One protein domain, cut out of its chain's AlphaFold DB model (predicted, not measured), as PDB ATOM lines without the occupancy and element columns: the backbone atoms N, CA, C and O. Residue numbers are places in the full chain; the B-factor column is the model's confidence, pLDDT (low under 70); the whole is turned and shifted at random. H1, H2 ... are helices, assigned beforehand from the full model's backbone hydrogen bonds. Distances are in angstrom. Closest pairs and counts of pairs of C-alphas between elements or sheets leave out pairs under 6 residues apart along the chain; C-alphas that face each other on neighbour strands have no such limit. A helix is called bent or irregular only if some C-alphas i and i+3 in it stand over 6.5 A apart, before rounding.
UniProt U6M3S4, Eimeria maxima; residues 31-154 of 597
ATOM      1  N   VAL A  31      66.016  14.283   0.178       53.25
ATOM      2  CA  VAL A  31      65.024  14.202  -0.918       53.25
ATOM      3  C   VAL A  31      64.197  12.913  -0.833       53.25
ATOM      4  O   VAL A  31      63.026  12.896  -1.209       53.25
ATOM      5  N   ALA A  32      64.768  11.852  -0.255       55.41
ATOM      6  CA  ALA A  32      64.098  10.564  -0.087       55.41
ATOM      7  C   ALA A  32      62.850  10.654   0.810       55.41
ATOM      8  O   ALA A  32      61.847  10.011   0.522       55.41
ATOM      9  N   VAL A  33      62.873  11.495   1.851       66.00
ATOM     10  CA  VAL A  33      61.740  11.645   2.786       66.00
ATOM     11  C   VAL A  33      60.566  12.381   2.132       66.00
ATOM     12  O   VAL A  33      59.414  11.999   2.316       66.00
ATOM     13  N   SER A  34      60.853  13.392   1.306       65.94
ATOM     14  CA  SER A  34      59.812  14.138   0.584       65.94
ATOM     15  C   SER A  34      59.167  13.297  -0.520       65.94
ATOM     16  O   SER A  34      57.956  13.361  -0.708       65.94
ATOM     17  N   ALA A  35      59.954  12.467  -1.213       61.84
ATOM     18  CA  ALA A  35      59.432  11.528  -2.204       61.84
ATOM     19  C   ALA A  35      58.536  10.451  -1.564       61.84
ATOM     20  O   ALA A  35      57.499  10.106  -2.130       61.84
ATOM     21  N   LEU A  36      58.885   9.982  -0.358       70.81
ATOM     22  CA  LEU A  36      58.092   8.991   0.372       70.81
ATOM     23  C   LEU A  36      56.722   9.553   0.791       70.81
ATOM     24  O   LEU A  36      55.698   8.935   0.505       70.81
ATOM     25  N   GLN A  37      56.681  10.770   1.345       71.38
ATOM     26  CA  GLN A  37      55.417  11.419   1.733       71.38
ATOM     27  C   GLN A  37      54.503  11.724   0.537       71.38
ATOM     28  O   GLN A  37      53.277  11.665   0.651       71.38
ATOM     29  N   LEU A  38      55.080  12.039  -0.626       68.12
ATOM     30  CA  LEU A  38      54.316  12.262  -1.856       68.12
ATOM     31  C   LEU A  38      53.747  10.945  -2.403       68.12
ATOM     32  O   LEU A  38      52.608  10.923  -2.868       68.12
ATOM     33  N   SER A  39      54.497   9.845  -2.279       70.50
ATOM     34  CA  SER A  39      54.025   8.512  -2.662       70.50
ATOM     35  C   SER A  39      52.904   7.988  -1.753       70.50
ATOM     36  O   SER A  39      51.922   7.455  -2.265       70.50
ATOM     37  N   GLU A  40      52.971   8.232  -0.437       73.44
ATOM     38  CA  GLU A  40      51.891   7.885   0.503       73.44
ATOM     39  C   GLU A  40      50.619   8.698   0.245       73.44
ATOM     40  O   GLU A  40      49.518   8.148   0.252       73.44
ATOM     41  N   ARG A  41      50.745   9.999  -0.051       67.75
ATOM     42  CA  ARG A  41      49.579  10.836  -0.383       67.75
ATOM     43  C   ARG A  41      48.918  10.417  -1.692       67.75
ATOM     44  O   ARG A  41      47.692  10.397  -1.763       67.75
ATOM     45  N   LEU A  42      49.706  10.057  -2.705       66.38
ATOM     46  CA  LEU A  42      49.176   9.555  -3.973       66.38
ATOM     47  C   LEU A  42      48.481   8.197  -3.795       66.38
ATOM     48  O   LEU A  42      47.394   8.005  -4.342       66.38
ATOM     49  N   ALA A  43      49.043   7.304  -2.974       69.81
ATOM     50  CA  ALA A  43      48.415   6.032  -2.622       69.81
ATOM     51  C   ALA A  43      47.071   6.238  -1.895       69.81
ATOM     52  O   ALA A  43      46.065   5.671  -2.319       69.81
ATOM     53  N   ALA A  44      47.014   7.134  -0.903       66.31
ATOM     54  CA  ALA A  44      45.779   7.447  -0.179       66.31
ATOM     55  C   ALA A  44      44.692   8.056  -1.088       66.31
ATOM     56  O   ALA A  44      43.512   7.728  -0.964       66.31
ATOM     57  N   THR A  45      45.067   8.909  -2.051       64.69
ATOM     58  CA  THR A  45      44.102   9.453  -3.026       64.69
ATOM     59  C   THR A  45      43.615   8.415  -4.037       64.69
ATOM     60  O   THR A  45      42.457   8.466  -4.449       64.69
ATOM     61  N   ALA A  46      44.466   7.459  -4.422       63.59
ATOM     62  CA  ALA A  46      44.082   6.365  -5.308       63.59
ATOM     63  C   ALA A  46      43.120   5.391  -4.610       63.59
ATOM     64  O   ALA A  46      42.147   4.951  -5.219       63.59
ATOM     65  N   GLU A  47      43.341   5.119  -3.323       66.62
ATOM     66  CA  GLU A  47      42.474   4.275  -2.499       66.62
ATOM     67  C   GLU A  47      41.111   4.940  -2.235       66.62
ATOM     68  O   GLU A  47      40.066   4.312  -2.402       66.62
ATOM     69  N   ALA A  48      41.091   6.251  -1.960       58.09
ATOM     70  CA  ALA A  48      39.847   7.020  -1.863       58.09
ATOM     71  C   ALA A  48      39.067   7.055  -3.195       58.09
ATOM     72  O   ALA A  48      37.841   6.930  -3.203       58.09
ATOM     73  N   GLY A  49      39.769   7.179  -4.328       57.50
ATOM     74  CA  GLY A  49      39.168   7.110  -5.662       57.50
ATOM     75  C   GLY A  49      38.605   5.724  -5.997       57.50
ATOM     76  O   GLY A  49      37.520   5.628  -6.570       57.50
ATOM     77  N   ALA A  50      39.297   4.656  -5.594       56.59
ATOM     78  CA  ALA A  50      38.832   3.280  -5.761       56.59
ATOM     79  C   ALA A  50      37.589   2.985  -4.907       56.59
ATOM     80  O   ALA A  50      36.641   2.383  -5.408       56.59
ATOM     81  N   ASN A  51      37.542   3.480  -3.666       59.53
ATOM     82  CA  ASN A  51      36.379   3.328  -2.788       59.53
ATOM     83  C   ASN A  51      35.162   4.124  -3.289       59.53
ATOM     84  O   ASN A  51      34.042   3.621  -3.245       59.53
ATOM     85  N   ALA A  52      35.366   5.326  -3.842       50.19
ATOM     86  CA  ALA A  52      34.293   6.096  -4.474       50.19
ATOM     87  C   ALA A  52      33.765   5.422  -5.756       50.19
ATOM     88  O   ALA A  52      32.559   5.406  -5.996       50.19
ATOM     89  N   ALA A  53      34.650   4.822  -6.559       46.56
ATOM     90  CA  ALA A  53      34.260   4.056  -7.743       46.56
ATOM     91  C   ALA A  53      33.535   2.746  -7.381       46.56
ATOM     92  O   ALA A  53      32.584   2.371  -8.061       46.56
ATOM     93  N   ALA A  54      33.938   2.078  -6.296       53.56
ATOM     94  CA  ALA A  54      33.255   0.895  -5.774       53.56
ATOM     95  C   ALA A  54      31.861   1.233  -5.216       53.56
ATOM     96  O   ALA A  54      30.913   0.494  -5.468       53.56
ATOM     97  N   ALA A  55      31.707   2.372  -4.532       47.41
ATOM     98  CA  ALA A  55      30.405   2.857  -4.070       47.41
ATOM     99  C   ALA A  55      29.468   3.208  -5.241       47.41
ATOM    100  O   ALA A  55      28.299   2.834  -5.215       47.41
ATOM    101  N   ALA A  56      29.992   3.845  -6.296       50.03
ATOM    102  CA  ALA A  56      29.230   4.133  -7.513       50.03
ATOM    103  C   ALA A  56      28.808   2.852  -8.266       50.03
ATOM    104  O   ALA A  56      27.688   2.764  -8.766       50.03
ATOM    105  N   ALA A  57      29.675   1.834  -8.304       48.62
ATOM    106  CA  ALA A  57      29.351   0.533  -8.893       48.62
ATOM    107  C   ALA A  57      28.292  -0.236  -8.075       48.62
ATOM    108  O   ALA A  57      27.405  -0.855  -8.658       48.62
ATOM    109  N   ALA A  58      28.331  -0.151  -6.741       53.25
ATOM    110  CA  ALA A  58      27.327  -0.768  -5.869       53.25
ATOM    111  C   ALA A  58      25.940  -0.110  -6.006       53.25
ATOM    112  O   ALA A  58      24.921  -0.796  -5.933       53.25
ATOM    113  N   THR A  59      25.880   1.203  -6.262       54.38
ATOM    114  CA  THR A  59      24.612   1.882  -6.575       54.38
ATOM    115  C   THR A  59      24.044   1.494  -7.945       54.38
ATOM    116  O   THR A  59      22.827   1.415  -8.076       54.38
ATOM    117  N   GLU A  60      24.883   1.172  -8.940       54.28
ATOM    118  CA  GLU A  60      24.403   0.641 -10.231       54.28
ATOM    119  C   GLU A  60      23.855  -0.796 -10.116       54.28
ATOM    120  O   GLU A  60      22.902  -1.142 -10.812       54.28
ATOM    121  N   GLU A  61      24.394  -1.635  -9.220       54.62
ATOM    122  CA  GLU A  61      23.818  -2.965  -8.942       54.62
ATOM    123  C   GLU A  61      22.464  -2.886  -8.219       54.62
ATOM    124  O   GLU A  61      21.590  -3.717  -8.470       54.62
ATOM    125  N   ALA A  62      22.248  -1.878  -7.370       53.91
ATOM    126  CA  ALA A  62      20.941  -1.642  -6.755       53.91
ATOM    127  C   ALA A  62      19.890  -1.179  -7.781       53.91
ATOM    128  O   ALA A  62      18.729  -1.567  -7.682       53.91
ATOM    129  N   ASP A  63      20.294  -0.431  -8.810       53.19
ATOM    130  CA  ASP A  63      19.415  -0.059  -9.930       53.19
ATOM    131  C   ASP A  63      19.044  -1.280 -10.797       53.19
ATOM    132  O   ASP A  63      17.955  -1.346 -11.368       53.19
ATOM    133  N   ALA A  64      19.893  -2.316 -10.830       56.28
ATOM    134  CA  ALA A  64      19.578  -3.585 -11.493       56.28
ATOM    135  C   ALA A  64      18.489  -4.409 -10.773       56.28
ATOM    136  O   ALA A  64      17.921  -5.322 -11.381       56.28
ATOM    137  N   LEU A  65      18.153  -4.088  -9.514       54.50
ATOM    138  CA  LEU A  65      17.023  -4.709  -8.805       54.50
ATOM    139  C   LEU A  65      15.667  -4.250  -9.359       54.50
ATOM    140  O   LEU A  65      14.683  -4.984  -9.250       54.50
ATOM    141  N   PHE A  66      15.616  -3.095 -10.025       61.78
ATOM    142  CA  PHE A  66      14.423  -2.595 -10.707       61.78
ATOM    143  C   PHE A  66      14.519  -2.871 -12.204       61.78
ATOM    144  O   PHE A  66      14.544  -1.970 -13.039       61.78
ATOM    145  N   LEU A  67      14.562  -4.157 -12.562       67.62
ATOM    146  CA  LEU A  67      14.402  -4.576 -13.951       67.62
ATOM    147  C   LEU A  67      13.094  -3.989 -14.490       67.62
ATOM    148  O   LEU A  67      12.009  -4.431 -14.119       67.62
ATOM    149  N   GLN A  68      13.218  -3.019 -15.397       65.94
ATOM    150  CA  GLN A  68      12.105  -2.345 -16.076       65.94
ATOM    151  C   GLN A  68      11.079  -3.333 -16.655       65.94
ATOM    152  O   GLN A  68       9.903  -3.010 -16.766       65.94
ATOM    153  N   SER A  69      11.511  -4.555 -16.985       77.44
ATOM    154  CA  SER A  69      10.661  -5.641 -17.477       77.44
ATOM    155  C   SER A  69       9.675  -6.206 -16.448       77.44
ATOM    156  O   SER A  69       8.700  -6.834 -16.846       77.44
ATOM    157  N   ASN A  70       9.927  -6.027 -15.148       79.69
ATOM    158  CA  ASN A  70       9.037  -6.466 -14.069       79.69
ATOM    159  C   ASN A  70       8.058  -5.372 -13.635       79.69
ATOM    160  O   ASN A  70       7.178  -5.627 -12.812       79.69
ATOM    161  N   CYS A  71       8.210  -4.161 -14.166       79.94
ATOM    162  CA  CYS A  71       7.279  -3.089 -13.897       79.94
ATOM    163  C   CYS A  71       6.014  -3.324 -14.736       79.94
ATOM    164  O   CYS A  71       6.114  -3.502 -15.952       79.94
ATOM    165  N   PRO A  72       4.826  -3.369 -14.111       74.25
ATOM    166  CA  PRO A  72       3.573  -3.447 -14.849       74.25
ATOM    167  C   PRO A  72       3.420  -2.237 -15.778       74.25
ATOM    168  O   PRO A  72       4.087  -1.212 -15.620       74.25
ATOM    169  N   GLU A  73       2.548  -2.387 -16.776       80.19
ATOM    170  CA  GLU A  73       2.286  -1.350 -17.769       80.19
ATOM    171  C   GLU A  73       1.962  -0.020 -17.076       80.19
ATOM    172  O   GLU A  73       1.231   0.017 -16.083       80.19
ATOM    173  N   TYR A  74       2.606   1.040 -17.570       73.94
ATOM    174  CA  TYR A  74       2.697   2.348 -16.928       73.94
ATOM    175  C   TYR A  74       1.325   2.851 -16.453       73.94
ATOM    176  O   TYR A  74       0.338   2.670 -17.176       73.94
ATOM    177  N   PRO A  75       1.235   3.462 -15.255       68.56
ATOM    178  CA  PRO A  75      -0.050   3.800 -14.672       68.56
ATOM    179  C   PRO A  75      -0.865   4.718 -15.578       68.56
ATOM    180  O   PRO A  75      -0.336   5.511 -16.356       68.56
ATOM    181  N   ASN A  76      -2.185   4.583 -15.458       78.81
ATOM    182  CA  ASN A  76      -3.147   5.417 -16.164       78.81
ATOM    183  C   ASN A  76      -2.752   6.903 -15.992       78.81
ATOM    184  O   ASN A  76      -2.512   7.308 -14.848       78.81
ATOM    185  N   PRO A  77      -2.679   7.712 -17.070       78.81
ATOM    186  CA  PRO A  77      -2.358   9.142 -16.971       78.81
ATOM    187  C   PRO A  77      -3.284   9.905 -16.012       78.81
ATOM    188  O   PRO A  77      -2.893  10.932 -15.468       78.81
ATOM    189  N   ASP A  78      -4.487   9.382 -15.759       80.38
ATOM    190  CA  ASP A  78      -5.451   9.952 -14.813       80.38
ATOM    191  C   ASP A  78      -5.280   9.450 -13.362       80.38
ATOM    192  O   ASP A  78      -6.134   9.708 -12.508       80.38
ATOM    193  N   SER A  79      -4.219   8.696 -13.061       87.81
ATOM    194  CA  SER A  79      -3.962   8.171 -11.716       87.81
ATOM    195  C   SER A  79      -3.667   9.287 -10.708       87.81
ATOM    196  O   SER A  79      -3.124  10.340 -11.043       87.81
ATOM    197  N   GLU A  80      -4.000   9.049  -9.434       89.25
ATOM    198  CA  GLU A  80      -3.666   9.992  -8.354       89.25
ATOM    199  C   GLU A  80      -2.146  10.165  -8.222       89.25
ATOM    200  O   GLU A  80      -1.675  11.231  -7.831       89.25
ATOM    201  N   PHE A  81      -1.377   9.141  -8.606       92.56
ATOM    202  CA  PHE A  81       0.078   9.194  -8.634       92.56
ATOM    203  C   PHE A  81       0.609  10.223  -9.638       92.56
ATOM    204  O   PHE A  81       1.406  11.072  -9.251       92.56
ATOM    205  N   GLU A  82       0.122  10.211 -10.882       90.88
ATOM    206  CA  GLU A  82       0.508  11.198 -11.907       90.88
ATOM    207  C   GLU A  82       0.139  12.632 -11.498       90.88
ATOM    208  O   GLU A  82       0.859  13.586 -11.798       90.88
ATOM    209  N   GLN A  83      -0.960  12.802 -10.757       90.88
ATOM    210  CA  GLN A  83      -1.344  14.109 -10.216       90.88
ATOM    211  C   GLN A  83      -0.442  14.552  -9.057       90.88
ATOM    212  O   GLN A  83      -0.157  15.743  -8.927       90.88
ATOM    213  N   ALA A  84      -0.013  13.617  -8.207       92.25
ATOM    214  CA  ALA A  84       0.822  13.900  -7.043       92.25
ATOM    215  C   ALA A  84       2.293  14.128  -7.414       92.25
ATOM    216  O   ALA A  84       2.947  14.999  -6.837       92.25
ATOM    217  N   VAL A  85       2.813  13.365  -8.373       93.88
ATOM    218  CA  VAL A  85       4.214  13.405  -8.801       93.88
ATOM    219  C   VAL A  85       4.270  13.602 -10.317       93.88
ATOM    220  O   VAL A  85       4.698  12.712 -11.034       93.88
ATOM    221  N   PRO A  86       3.863  14.760 -10.862       93.88
ATOM    222  CA  PRO A  86       3.883  14.950 -12.306       93.88
ATOM    223  C   PRO A  86       5.321  14.922 -12.835       93.88
ATOM    224  O   PRO A  86       6.212  15.566 -12.270       93.88
ATOM    225  N   VAL A  87       5.543  14.272 -13.983       94.31
ATOM    226  CA  VAL A  87       6.862  14.238 -14.654       94.31
ATOM    227  C   VAL A  87       7.426  15.649 -14.853       94.31
ATOM    228  O   VAL A  87       8.599  15.891 -14.584       94.31
ATOM    229  N   ALA A  88       6.583  16.616 -15.227       94.12
ATOM    230  CA  ALA A  88       6.983  18.017 -15.373       94.12
ATOM    231  C   ALA A  88       7.479  18.647 -14.055       94.12
ATOM    232  O   ALA A  88       8.369  19.498 -14.072       94.12
ATOM    233  N   GLY A  89       6.927  18.226 -12.913       95.19
ATOM    234  CA  GLY A  89       7.386  18.650 -11.591       95.19
ATOM    235  C   GLY A  89       8.767  18.088 -11.258       95.19
ATOM    236  O   GLY A  89       9.625  18.828 -10.777       95.19
ATOM    237  N   LEU A  90       9.014  16.816 -11.589       95.06
ATOM    238  CA  LEU A  90      10.337  16.195 -11.453       95.06
ATOM    239  C   LEU A  90      11.372  16.833 -12.390       95.06
ATOM    240  O   LEU A  90      12.501  17.078 -11.974       95.06
ATOM    241  N   GLU A  91      10.995  17.167 -13.626       95.75
ATOM    242  CA  GLU A  91      11.875  17.889 -14.553       95.75
ATOM    243  C   GLU A  91      12.264  19.269 -14.017       95.75
ATOM    244  O   GLU A  91      13.428  19.663 -14.103       95.75
ATOM    245  N   GLU A  92      11.315  20.002 -13.435       96.25
ATOM    246  CA  GLU A  92      11.596  21.303 -12.831       96.25
ATOM    247  C   GLU A  92      12.469  21.171 -11.575       96.25
ATOM    248  O   GLU A  92      13.395  21.961 -11.386       96.25
ATOM    249  N   ALA A  93      12.247  20.143 -10.749       95.06
ATOM    250  CA  ALA A  93      13.123  19.833  -9.622       95.06
ATOM    251  C   ALA A  93      14.555  19.527 -10.095       95.06
ATOM    252  O   ALA A  93      15.519  20.078  -9.563       95.06
ATOM    253  N   PHE A  94      14.703  18.738 -11.160       95.69
ATOM    254  CA  PHE A  94      15.998  18.418 -11.760       95.69
ATOM    255  C   PHE A  94      16.703  19.629 -12.369       95.69
ATOM    256  O   PHE A  94      17.927  19.712 -12.302       95.69
ATOM    257  N   ARG A  95      15.960  20.601 -12.909       94.25
ATOM    258  CA  ARG A  95      16.536  21.872 -13.383       94.25
ATOM    259  C   ARG A  95      17.061  22.757 -12.256       94.25
ATOM    260  O   ARG A  95      17.956  23.560 -12.503       94.25
ATOM    261  N   ARG A  96      16.490  22.650 -11.053       95.19
ATOM    262  CA  ARG A  96      16.936  23.414  -9.875       95.19
ATOM    263  C   ARG A  96      18.179  22.819  -9.225       95.19
ATOM    264  O   ARG A  96      18.883  23.538  -8.520       95.19
ATOM    265  N   LEU A  97      18.451  21.536  -9.457       93.00
ATOM    266  CA  LEU A  97      19.673  20.902  -8.985       93.00
ATOM    267  C   LEU A  97      20.898  21.465  -9.726       93.00
ATOM    268  O   LEU A  97      20.806  21.810 -10.908       93.00
ATOM    269  N   PRO A  98      22.063  21.555  -9.057       92.06
ATOM    270  CA  PRO A  98      23.291  22.006  -9.691       92.06
ATOM    271  C   PRO A  98      23.601  21.192 -10.957       92.06
ATOM    272  O   PRO A  98      23.431  19.967 -10.966       92.06
ATOM    273  N   PRO A  99      24.094  21.837 -12.028       89.06
ATOM    274  CA  PRO A  99      24.456  21.129 -13.247       89.06
ATOM    275  C   PRO A  99      25.576  20.121 -12.952       89.06
ATOM    276  O   PRO A  99      26.633  20.494 -12.447       89.06
ATOM    277  N   GLY A 100      25.353  18.844 -13.279       90.06
ATOM    278  CA  GLY A 100      26.367  17.792 -13.131       90.06
ATOM    279  C   GLY A 100      25.854  16.425 -12.677       90.06
ATOM    280  O   GLY A 100      26.608  15.460 -12.757       90.06
ATOM    281  N   GLY A 101      24.601  16.312 -12.233       92.81
ATOM    282  CA  GLY A 101      24.009  15.018 -11.891       92.81
ATOM    283  C   GLY A 101      23.550  14.210 -13.110       92.81
ATOM    284  O   GLY A 101      23.203  14.764 -14.162       92.81
ATOM    285  N   SER A 102      23.486  12.892 -12.940       93.69
ATOM    286  CA  SER A 102      22.810  11.961 -13.843       93.69
ATOM    287  C   SER A 102      21.982  10.954 -13.044       93.69
ATOM    288  O   SER A 102      22.303  10.648 -11.899       93.69
ATOM    289  N   TYR A 103      20.912  10.451 -13.652       93.12
ATOM    290  CA  TYR A 103      20.077   9.380 -13.116       93.12
ATOM    291  C   TYR A 103      19.988   8.262 -14.158       93.12
ATOM    292  O   TYR A 103      19.688   8.538 -15.322       93.12
ATOM    293  N   GLY A 104      20.328   7.023 -13.787       88.81
ATOM    294  CA  GLY A 104      20.401   5.897 -14.732       88.81
ATOM    295  C   GLY A 104      21.343   6.146 -15.924       88.81
ATOM    296  O   GLY A 104      21.069   5.722 -17.044       88.81
ATOM    297  N   GLY A 105      22.408   6.935 -15.725       91.69
ATOM    298  CA  GLY A 105      23.324   7.358 -16.793       91.69
ATOM    299  C   GLY A 105      22.792   8.466 -17.716       91.69
ATOM    300  O   GLY A 105      23.523   8.919 -18.599       91.69
ATOM    301  N   ILE A 106      21.565   8.951 -17.506       93.06
ATOM    302  CA  ILE A 106      20.978  10.070 -18.251       93.06
ATOM    303  C   ILE A 106      21.269  11.366 -17.481       93.06
ATOM    304  O   ILE A 106      20.923  11.456 -16.303       93.06
ATOM    305  N   PRO A 107      21.898  12.385 -18.089       93.75
ATOM    306  CA  PRO A 107      22.098  13.670 -17.421       93.75
ATOM    307  C   PRO A 107      20.751  14.270 -16.992       93.75
ATOM    308  O   PRO A 107      19.796  14.224 -17.763       93.75
ATOM    309  N   LEU A 108      20.671  14.858 -15.791       92.56
ATOM    310  CA  LEU A 108      19.399  15.312 -15.191       92.56
ATOM    311  C   LEU A 108      18.606  16.290 -16.078       92.56
ATOM    312  O   LEU A 108      17.380  16.274 -16.077       92.56
ATOM    313  N   GLY A 109      19.304  17.121 -16.860       90.75
ATOM    314  CA  GLY A 109      18.705  18.049 -17.827       90.75
ATOM    315  C   GLY A 109      18.655  17.538 -19.271       90.75
ATOM    316  O   GLY A 109      18.384  18.325 -20.175       90.75
ATOM    317  N   GLY A 110      18.985  16.270 -19.513       90.75
ATOM    318  CA  GLY A 110      19.028  15.680 -20.847       90.75
ATOM    319  C   GLY A 110      18.058  14.519 -21.032       90.75
ATOM    320  O   GLY A 110      17.315  14.121 -20.134       90.75
ATOM    321  N   SER A 111      18.088  13.977 -22.244       91.75
ATOM    322  CA  SER A 111      17.270  12.845 -22.661       91.75
ATOM    323  C   SER A 111      18.165  11.670 -23.043       91.75
ATOM    324  O   SER A 111      19.241  11.847 -23.617       91.75
ATOM    325  N   SER A 112      17.699  10.463 -22.737       92.06
ATOM    326  CA  SER A 112      18.209   9.200 -23.263       92.06
ATOM    327  C   SER A 112      18.208   9.207 -24.801       92.06
ATOM    328  O   SER A 112      17.409   9.930 -25.405       92.06
ATOM    329  N   PRO A 113      19.026   8.371 -25.474       88.75
ATOM    330  CA  PRO A 113      18.901   8.125 -26.916       88.75
ATOM    331  C   PRO A 113      17.481   7.726 -27.361       88.75
ATOM    332  O   PRO A 113      17.127   7.951 -28.514       88.75
ATOM    333  N   ASN A 114      16.658   7.193 -26.451       91.06
ATOM    334  CA  ASN A 114      15.255   6.854 -26.712       91.06
ATOM    335  C   ASN A 114      14.290   8.050 -26.560       91.06
ATOM    336  O   ASN A 114      13.084   7.884 -26.704       91.06
ATOM    337  N   GLY A 115      14.796   9.246 -26.244       93.25
ATOM    338  CA  GLY A 115      14.000  10.456 -26.015       93.25
ATOM    339  C   GLY A 115      13.433  10.600 -24.598       93.25
ATOM    340  O   GLY A 115      12.844  11.631 -24.291       93.25
ATOM    341  N   GLU A 116      13.628   9.618 -23.715       92.94
ATOM    342  CA  GLU A 116      13.147   9.681 -22.328       92.94
ATOM    343  C   GLU A 116      14.025  10.599 -21.473       92.94
ATOM    344  O   GLU A 116      15.250  10.464 -21.469       92.94
ATOM    345  N   THR A 117      13.422  11.535 -20.742       95.56
ATOM    346  CA  THR A 117      14.146  12.398 -19.797       95.56
ATOM    347  C   THR A 117      14.519  11.623 -18.534       95.56
ATOM    348  O   THR A 117      13.841  10.664 -18.159       95.56
ATOM    349  N   ALA A 118      15.583  12.044 -17.843       94.50
ATOM    350  CA  ALA A 118      15.964  11.458 -16.553       94.50
ATOM    351  C   ALA A 118      14.788  11.457 -15.554       94.50
ATOM    352  O   ALA A 118      14.589  10.491 -14.820       94.50
ATOM    353  N   ALA A 119      13.976  12.520 -15.572       95.31
ATOM    354  CA  ALA A 119      12.779  12.651 -14.749       95.31
ATOM    355  C   ALA A 119      11.707  11.612 -15.104       95.31
ATOM    356  O   ALA A 119      11.120  11.022 -14.204       95.31
ATOM    357  N   ALA A 120      11.485  11.337 -16.394       93.56
ATOM    358  CA  ALA A 120      10.550  10.301 -16.828       93.56
ATOM    359  C   ALA A 120      11.002   8.895 -16.394       93.56
ATOM    360  O   ALA A 120      10.173   8.075 -15.999       93.56
ATOM    361  N   VAL A 121      12.309   8.615 -16.422       93.31
ATOM    362  CA  VAL A 121      12.855   7.332 -15.946       93.31
ATOM    363  C   VAL A 121      12.718   7.205 -14.428       93.31
ATOM    364  O   VAL A 121      12.226   6.182 -13.954       93.31
ATOM    365  N   LEU A 122      13.060   8.251 -13.669       94.31
ATOM    366  CA  LEU A 122      12.848   8.269 -12.218       94.31
ATOM    367  C   LEU A 122      11.365   8.081 -11.873       94.31
ATOM    368  O   LEU A 122      11.029   7.272 -11.013       94.31
ATOM    369  N   HIS A 123      10.477   8.779 -12.578       94.44
ATOM    370  CA  HIS A 123       9.037   8.663 -12.385       94.44
ATOM    371  C   HIS A 123       8.550   7.216 -12.577       94.44
ATOM    372  O   HIS A 123       7.821   6.687 -11.736       94.44
ATOM    373  N   LYS A 124       9.026   6.532 -13.629       92.25
ATOM    374  CA  LYS A 124       8.761   5.101 -13.862       92.25
ATOM    375  C   LYS A 124       9.265   4.216 -12.724       92.25
ATOM    376  O   LYS A 124       8.552   3.302 -12.317       92.25
ATOM    377  N   HIS A 125      10.467   4.469 -12.209       92.56
ATOM    378  CA  HIS A 125      11.028   3.682 -11.109       92.56
ATOM    379  C   HIS A 125      10.251   3.880  -9.804       92.56
ATOM    380  O   HIS A 125       9.938   2.892  -9.141       92.56
ATOM    381  N   ILE A 126       9.854   5.114  -9.476       93.69
ATOM    382  CA  ILE A 126       9.010   5.398  -8.305       93.69
ATOM    383  C   ILE A 126       7.655   4.695  -8.447       93.69
ATOM    384  O   ILE A 126       7.224   4.011  -7.518       93.69
ATOM    385  N   ALA A 127       7.009   4.809  -9.614       92.50
ATOM    386  CA  ALA A 127       5.742   4.131  -9.884       92.50
ATOM    387  C   ALA A 127       5.874   2.613  -9.700       92.50
ATOM    388  O   ALA A 127       5.068   1.990  -9.015       92.50
ATOM    389  N   CYS A 128       6.931   2.030 -10.265       91.44
ATOM    390  CA  CYS A 128       7.195   0.602 -10.186       91.44
ATOM    391  C   CYS A 128       7.436   0.131  -8.748       91.44
ATOM    392  O   CYS A 128       6.837  -0.858  -8.327       91.44
ATOM    393  N   ALA A 129       8.253   0.855  -7.979       91.38
ATOM    394  CA  ALA A 129       8.524   0.534  -6.581       91.38
ATOM    395  C   ALA A 129       7.245   0.592  -5.737       91.38
ATOM    396  O   ALA A 129       6.932  -0.348  -5.011       91.38
ATOM    397  N   LEU A 130       6.450   1.655  -5.881       92.00
ATOM    398  CA  LEU A 130       5.197   1.804  -5.142       92.00
ATOM    399  C   LEU A 130       4.160   0.751  -5.544       92.00
ATOM    400  O   LEU A 130       3.452   0.236  -4.687       92.00
ATOM    401  N   GLN A 131       4.079   0.377  -6.819       88.81
ATOM    402  CA  GLN A 131       3.101  -0.606  -7.282       88.81
ATOM    403  C   GLN A 131       3.397  -2.038  -6.803       88.81
ATOM    404  O   GLN A 131       2.487  -2.872  -6.763       88.81
ATOM    405  N   GLN A 132       4.639  -2.325  -6.400       88.12
ATOM    406  CA  GLN A 132       4.984  -3.579  -5.720       88.12
ATOM    407  C   GLN A 132       4.404  -3.656  -4.298       88.12
ATOM    408  O   GLN A 132       4.213  -4.757  -3.779       88.12
ATOM    409  N   HIS A 133       4.061  -2.520  -3.686       89.69
ATOM    410  CA  HIS A 133       3.408  -2.476  -2.383       89.69
ATOM    411  C   HIS A 133       1.882  -2.566  -2.528       89.69
ATOM    412  O   HIS A 133       1.245  -1.761  -3.208       89.69
ATOM    413  N   GLU A 134       1.271  -3.545  -1.848       86.00
ATOM    414  CA  GLU A 134      -0.178  -3.787  -1.925       86.00
ATOM    415  C   GLU A 134      -1.012  -2.573  -1.502       86.00
ATOM    416  O   GLU A 134      -2.060  -2.319  -2.097       86.00
ATOM    417  N   ASP A 135      -0.507  -1.786  -0.552       89.69
ATOM    418  CA  ASP A 135      -1.179  -0.601  -0.015       89.69
ATOM    419  C   ASP A 135      -1.350   0.521  -1.051       89.69
ATOM    420  O   ASP A 135      -2.274   1.328  -0.950       89.69
ATOM    421  N   PHE A 136      -0.494   0.562  -2.078       88.50
ATOM    422  CA  PHE A 136      -0.504   1.619  -3.093       88.50
ATOM    423  C   PHE A 136      -1.187   1.205  -4.401       88.50
ATOM    424  O   PHE A 136      -1.472   2.067  -5.232       88.50
ATOM    425  N   LYS A 137      -1.555  -0.076  -4.577       85.12
ATOM    426  CA  LYS A 137      -2.381  -0.545  -5.710       85.12
ATOM    427  C   LYS A 137      -3.609   0.342  -6.013       85.12
ATOM    428  O   LYS A 137      -3.827   0.626  -7.195       85.12
ATOM    429  N   PRO A 138      -4.409   0.810  -5.027       85.31
ATOM    430  CA  PRO A 138      -5.556   1.676  -5.315       85.31
ATOM    431  C   PRO A 138      -5.178   3.008  -5.981       85.31
ATOM    432  O   PRO A 138      -5.884   3.434  -6.899       85.31
ATOM    433  N   VAL A 139      -4.041   3.607  -5.605       86.19
ATOM    434  CA  VAL A 139      -3.551   4.912  -6.100       86.19
ATOM    435  C   VAL A 139      -3.284   4.881  -7.612       86.19
ATOM    436  O   VAL A 139      -3.589   5.834  -8.329       86.19
ATOM    437  N   PHE A 140      -2.781   3.752  -8.119       86.12
ATOM    438  CA  PHE A 140      -2.475   3.557  -9.543       86.12
ATOM    439  C   PHE A 140      -3.682   3.121 -10.382       86.12
ATOM    440  O   PHE A 140      -3.698   3.316 -11.596       86.12
ATOM    441  N   SER A 141      -4.704   2.536  -9.752       79.12
ATOM    442  CA  SER A 141      -5.861   1.970 -10.460       79.12
ATOM    443  C   SER A 141      -6.828   3.022 -11.018       79.12
ATOM    444  O   SER A 141      -7.632   2.707 -11.895       79.12
ATOM    445  N   GLY A 142      -6.813   4.249 -10.481       69.19
ATOM    446  CA  GLY A 142      -7.783   5.301 -10.813       69.19
ATOM    447  C   GLY A 142      -9.246   4.943 -10.491       69.19
ATOM    448  O   GLY A 142     -10.152   5.714 -10.798       69.19
ATOM    449  N   GLN A 143      -9.522   3.782  -9.882       68.06
ATOM    450  CA  GLN A 143     -10.890   3.341  -9.593       68.06
ATOM    451  C   GLN A 143     -11.469   4.021  -8.346       68.06
ATOM    452  O   GLN A 143     -12.681   4.256  -8.269       68.06
ATOM    453  N   ASP A 144     -10.617   4.390  -7.386       63.88
ATOM    454  CA  ASP A 144     -11.064   5.018  -6.144       63.88
ATOM    455  C   ASP A 144     -11.456   6.487  -6.316       63.88
ATOM    456  O   ASP A 144     -12.381   6.944  -5.641       63.88
ATOM    457  N   THR A 145     -10.872   7.209  -7.277       63.97
ATOM    458  CA  THR A 145     -11.296   8.581  -7.604       63.97
ATOM    459  C   THR A 145     -12.716   8.590  -8.158       63.97
ATOM    460  O   THR A 145     -13.549   9.357  -7.678       63.97
ATOM    461  N   ALA A 146     -13.047   7.682  -9.082       61.03
ATOM    462  CA  ALA A 146     -14.396   7.554  -9.632       61.03
ATOM    463  C   ALA A 146     -15.424   7.189  -8.545       61.03
ATOM    464  O   ALA A 146     -16.535   7.730  -8.514       61.03
ATOM    465  N   LYS A 147     -15.053   6.314  -7.602       62.75
ATOM    466  CA  LYS A 147     -15.928   5.911  -6.491       62.75
ATOM    467  C   LYS A 147     -16.097   7.023  -5.447       62.75
ATOM    468  O   LYS A 147     -17.225   7.278  -5.018       62.75
ATOM    469  N   ARG A 148     -15.023   7.739  -5.089       61.19
ATOM    470  CA  ARG A 148     -15.060   8.902  -4.177       61.19
ATOM    471  C   ARG A 148     -15.804  10.089  -4.785       61.19
ATOM    472  O   ARG A 148     -16.605  10.716  -4.093       61.19
ATOM    473  N   GLN A 149     -15.611  10.373  -6.071       62.09
ATOM    474  CA  GLN A 149     -16.363  11.413  -6.777       62.09
ATOM    475  C   GLN A 149     -17.852  11.068  -6.852       62.09
ATOM    476  O   GLN A 149     -18.692  11.932  -6.598       62.09
ATOM    477  N   LYS A 150     -18.195   9.796  -7.092       64.38
ATOM    478  CA  LYS A 150     -19.590   9.338  -7.075       64.38
ATOM    479  C   LYS A 150     -20.232   9.464  -5.687       64.38
ATOM    480  O   LYS A 150     -21.389   9.863  -5.607       64.38
ATOM    481  N   MET A 151     -19.500   9.204  -4.599       52.84
ATOM    482  CA  MET A 151     -20.004   9.446  -3.235       52.84
ATOM    483  C   MET A 151     -20.141  10.939  -2.904       52.84
ATOM    484  O   MET A 151     -21.138  11.330  -2.298       52.84
ATOM    485  N   ARG A 152     -19.211  11.796  -3.355       53.00
ATOM    486  CA  ARG A 152     -19.334  13.260  -3.199       53.00
ATOM    487  C   ARG A 152     -20.539  13.830  -3.945       53.00
ATOM    488  O   ARG A 152     -21.205  14.709  -3.408       53.00
ATOM    489  N   LEU A 153     -20.858  13.313  -5.133       50.78
ATOM    490  CA  LEU A 153     -22.010  13.784  -5.909       50.78
ATOM    491  C   LEU A 153     -23.352  13.423  -5.242       50.78
ATOM    492  O   LEU A 153     -24.304  14.193  -5.317       50.78
ATOM    493  N   VAL A 154     -23.422  12.283  -4.544       54.50
ATOM    494  CA  VAL A 154     -24.630  11.857  -3.810       54.50
ATOM    495  C   VAL A 154     -24.854  12.687  -2.537       54.50
ATOM    496  O   VAL A 154     -25.994  12.858  -2.121       54.50
TER     497      VAL A 154
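AT A GLANCE: This is residues 31 to 154 of the 597 residues of a protein of Eimeria maxima (UniProt U6M3S4). A long helical arm, H1, with residues 31 to 59 sticking out free, leads into a small body of short helices and long loops, and residues 146 to 154 of H6 stick out at the body's far end. In the body H4 is nearest the middle, with H3 packed on its first part and H5 turning back at its other end, where H2 packs on H5. The 124 printed residues hold six named helices, H1 to H6, and no named strand: all helix. The whole is extended, with a radius of gyration of the C-alphas of 22.3 A and spans of 89 by 28 by 28 A.

HOW THE PARTS SIT: H1, residues 31 to 63, touches no helix. H2, residues 80 to 84, touches H5, residues 134 to 141, the closest C-alphas being Glu 80 and Val 139, 5.6 A apart. H3, residues 87 to 96, touches residues 118 to 123 of H4, residues 118 to 132, at a steep tilt of 53 degrees, opposite ways; C-alphas 91 and 119 are closest, 5.3 A. H4 and H5 touch only at the corner, C-alphas 131 and 137 being closest at 5.7 A. H6, residues 143 to 154, is close to H5 but not clearly touching: C-alphas 138 and 144 are closest, 6.5 A. Every O i to N i+4 pair is within hydrogen-bond range in H1, H2, H3, H4 and H6; H5 has 1 of 4, and 4 of 5 O i to N i+3 pairs.

IN THESE COORDINATES: H1 runs 48.6 A from C-alpha 31 at (65.024, 14.202, -0.918). H2 spans 6.1 A, H3 14.4 A, H4 21.5 A and H5 11.8 A; H5 is irregular, with C-alphas 135 and 138 7.2 A apart. H6 spans 17.2 A, ending at C-alpha 154 at (-24.630, 11.857, -3.810).

THE WHOLE: The C-alphas of Val 31 and Val 154, the two farthest apart, are 89.7 A apart. The printed part has no cut; the links H1 to H2 and H3 to H4 are long. Confidence is under 70 in 48 residues, among them 41 to 68 and 142 to 154.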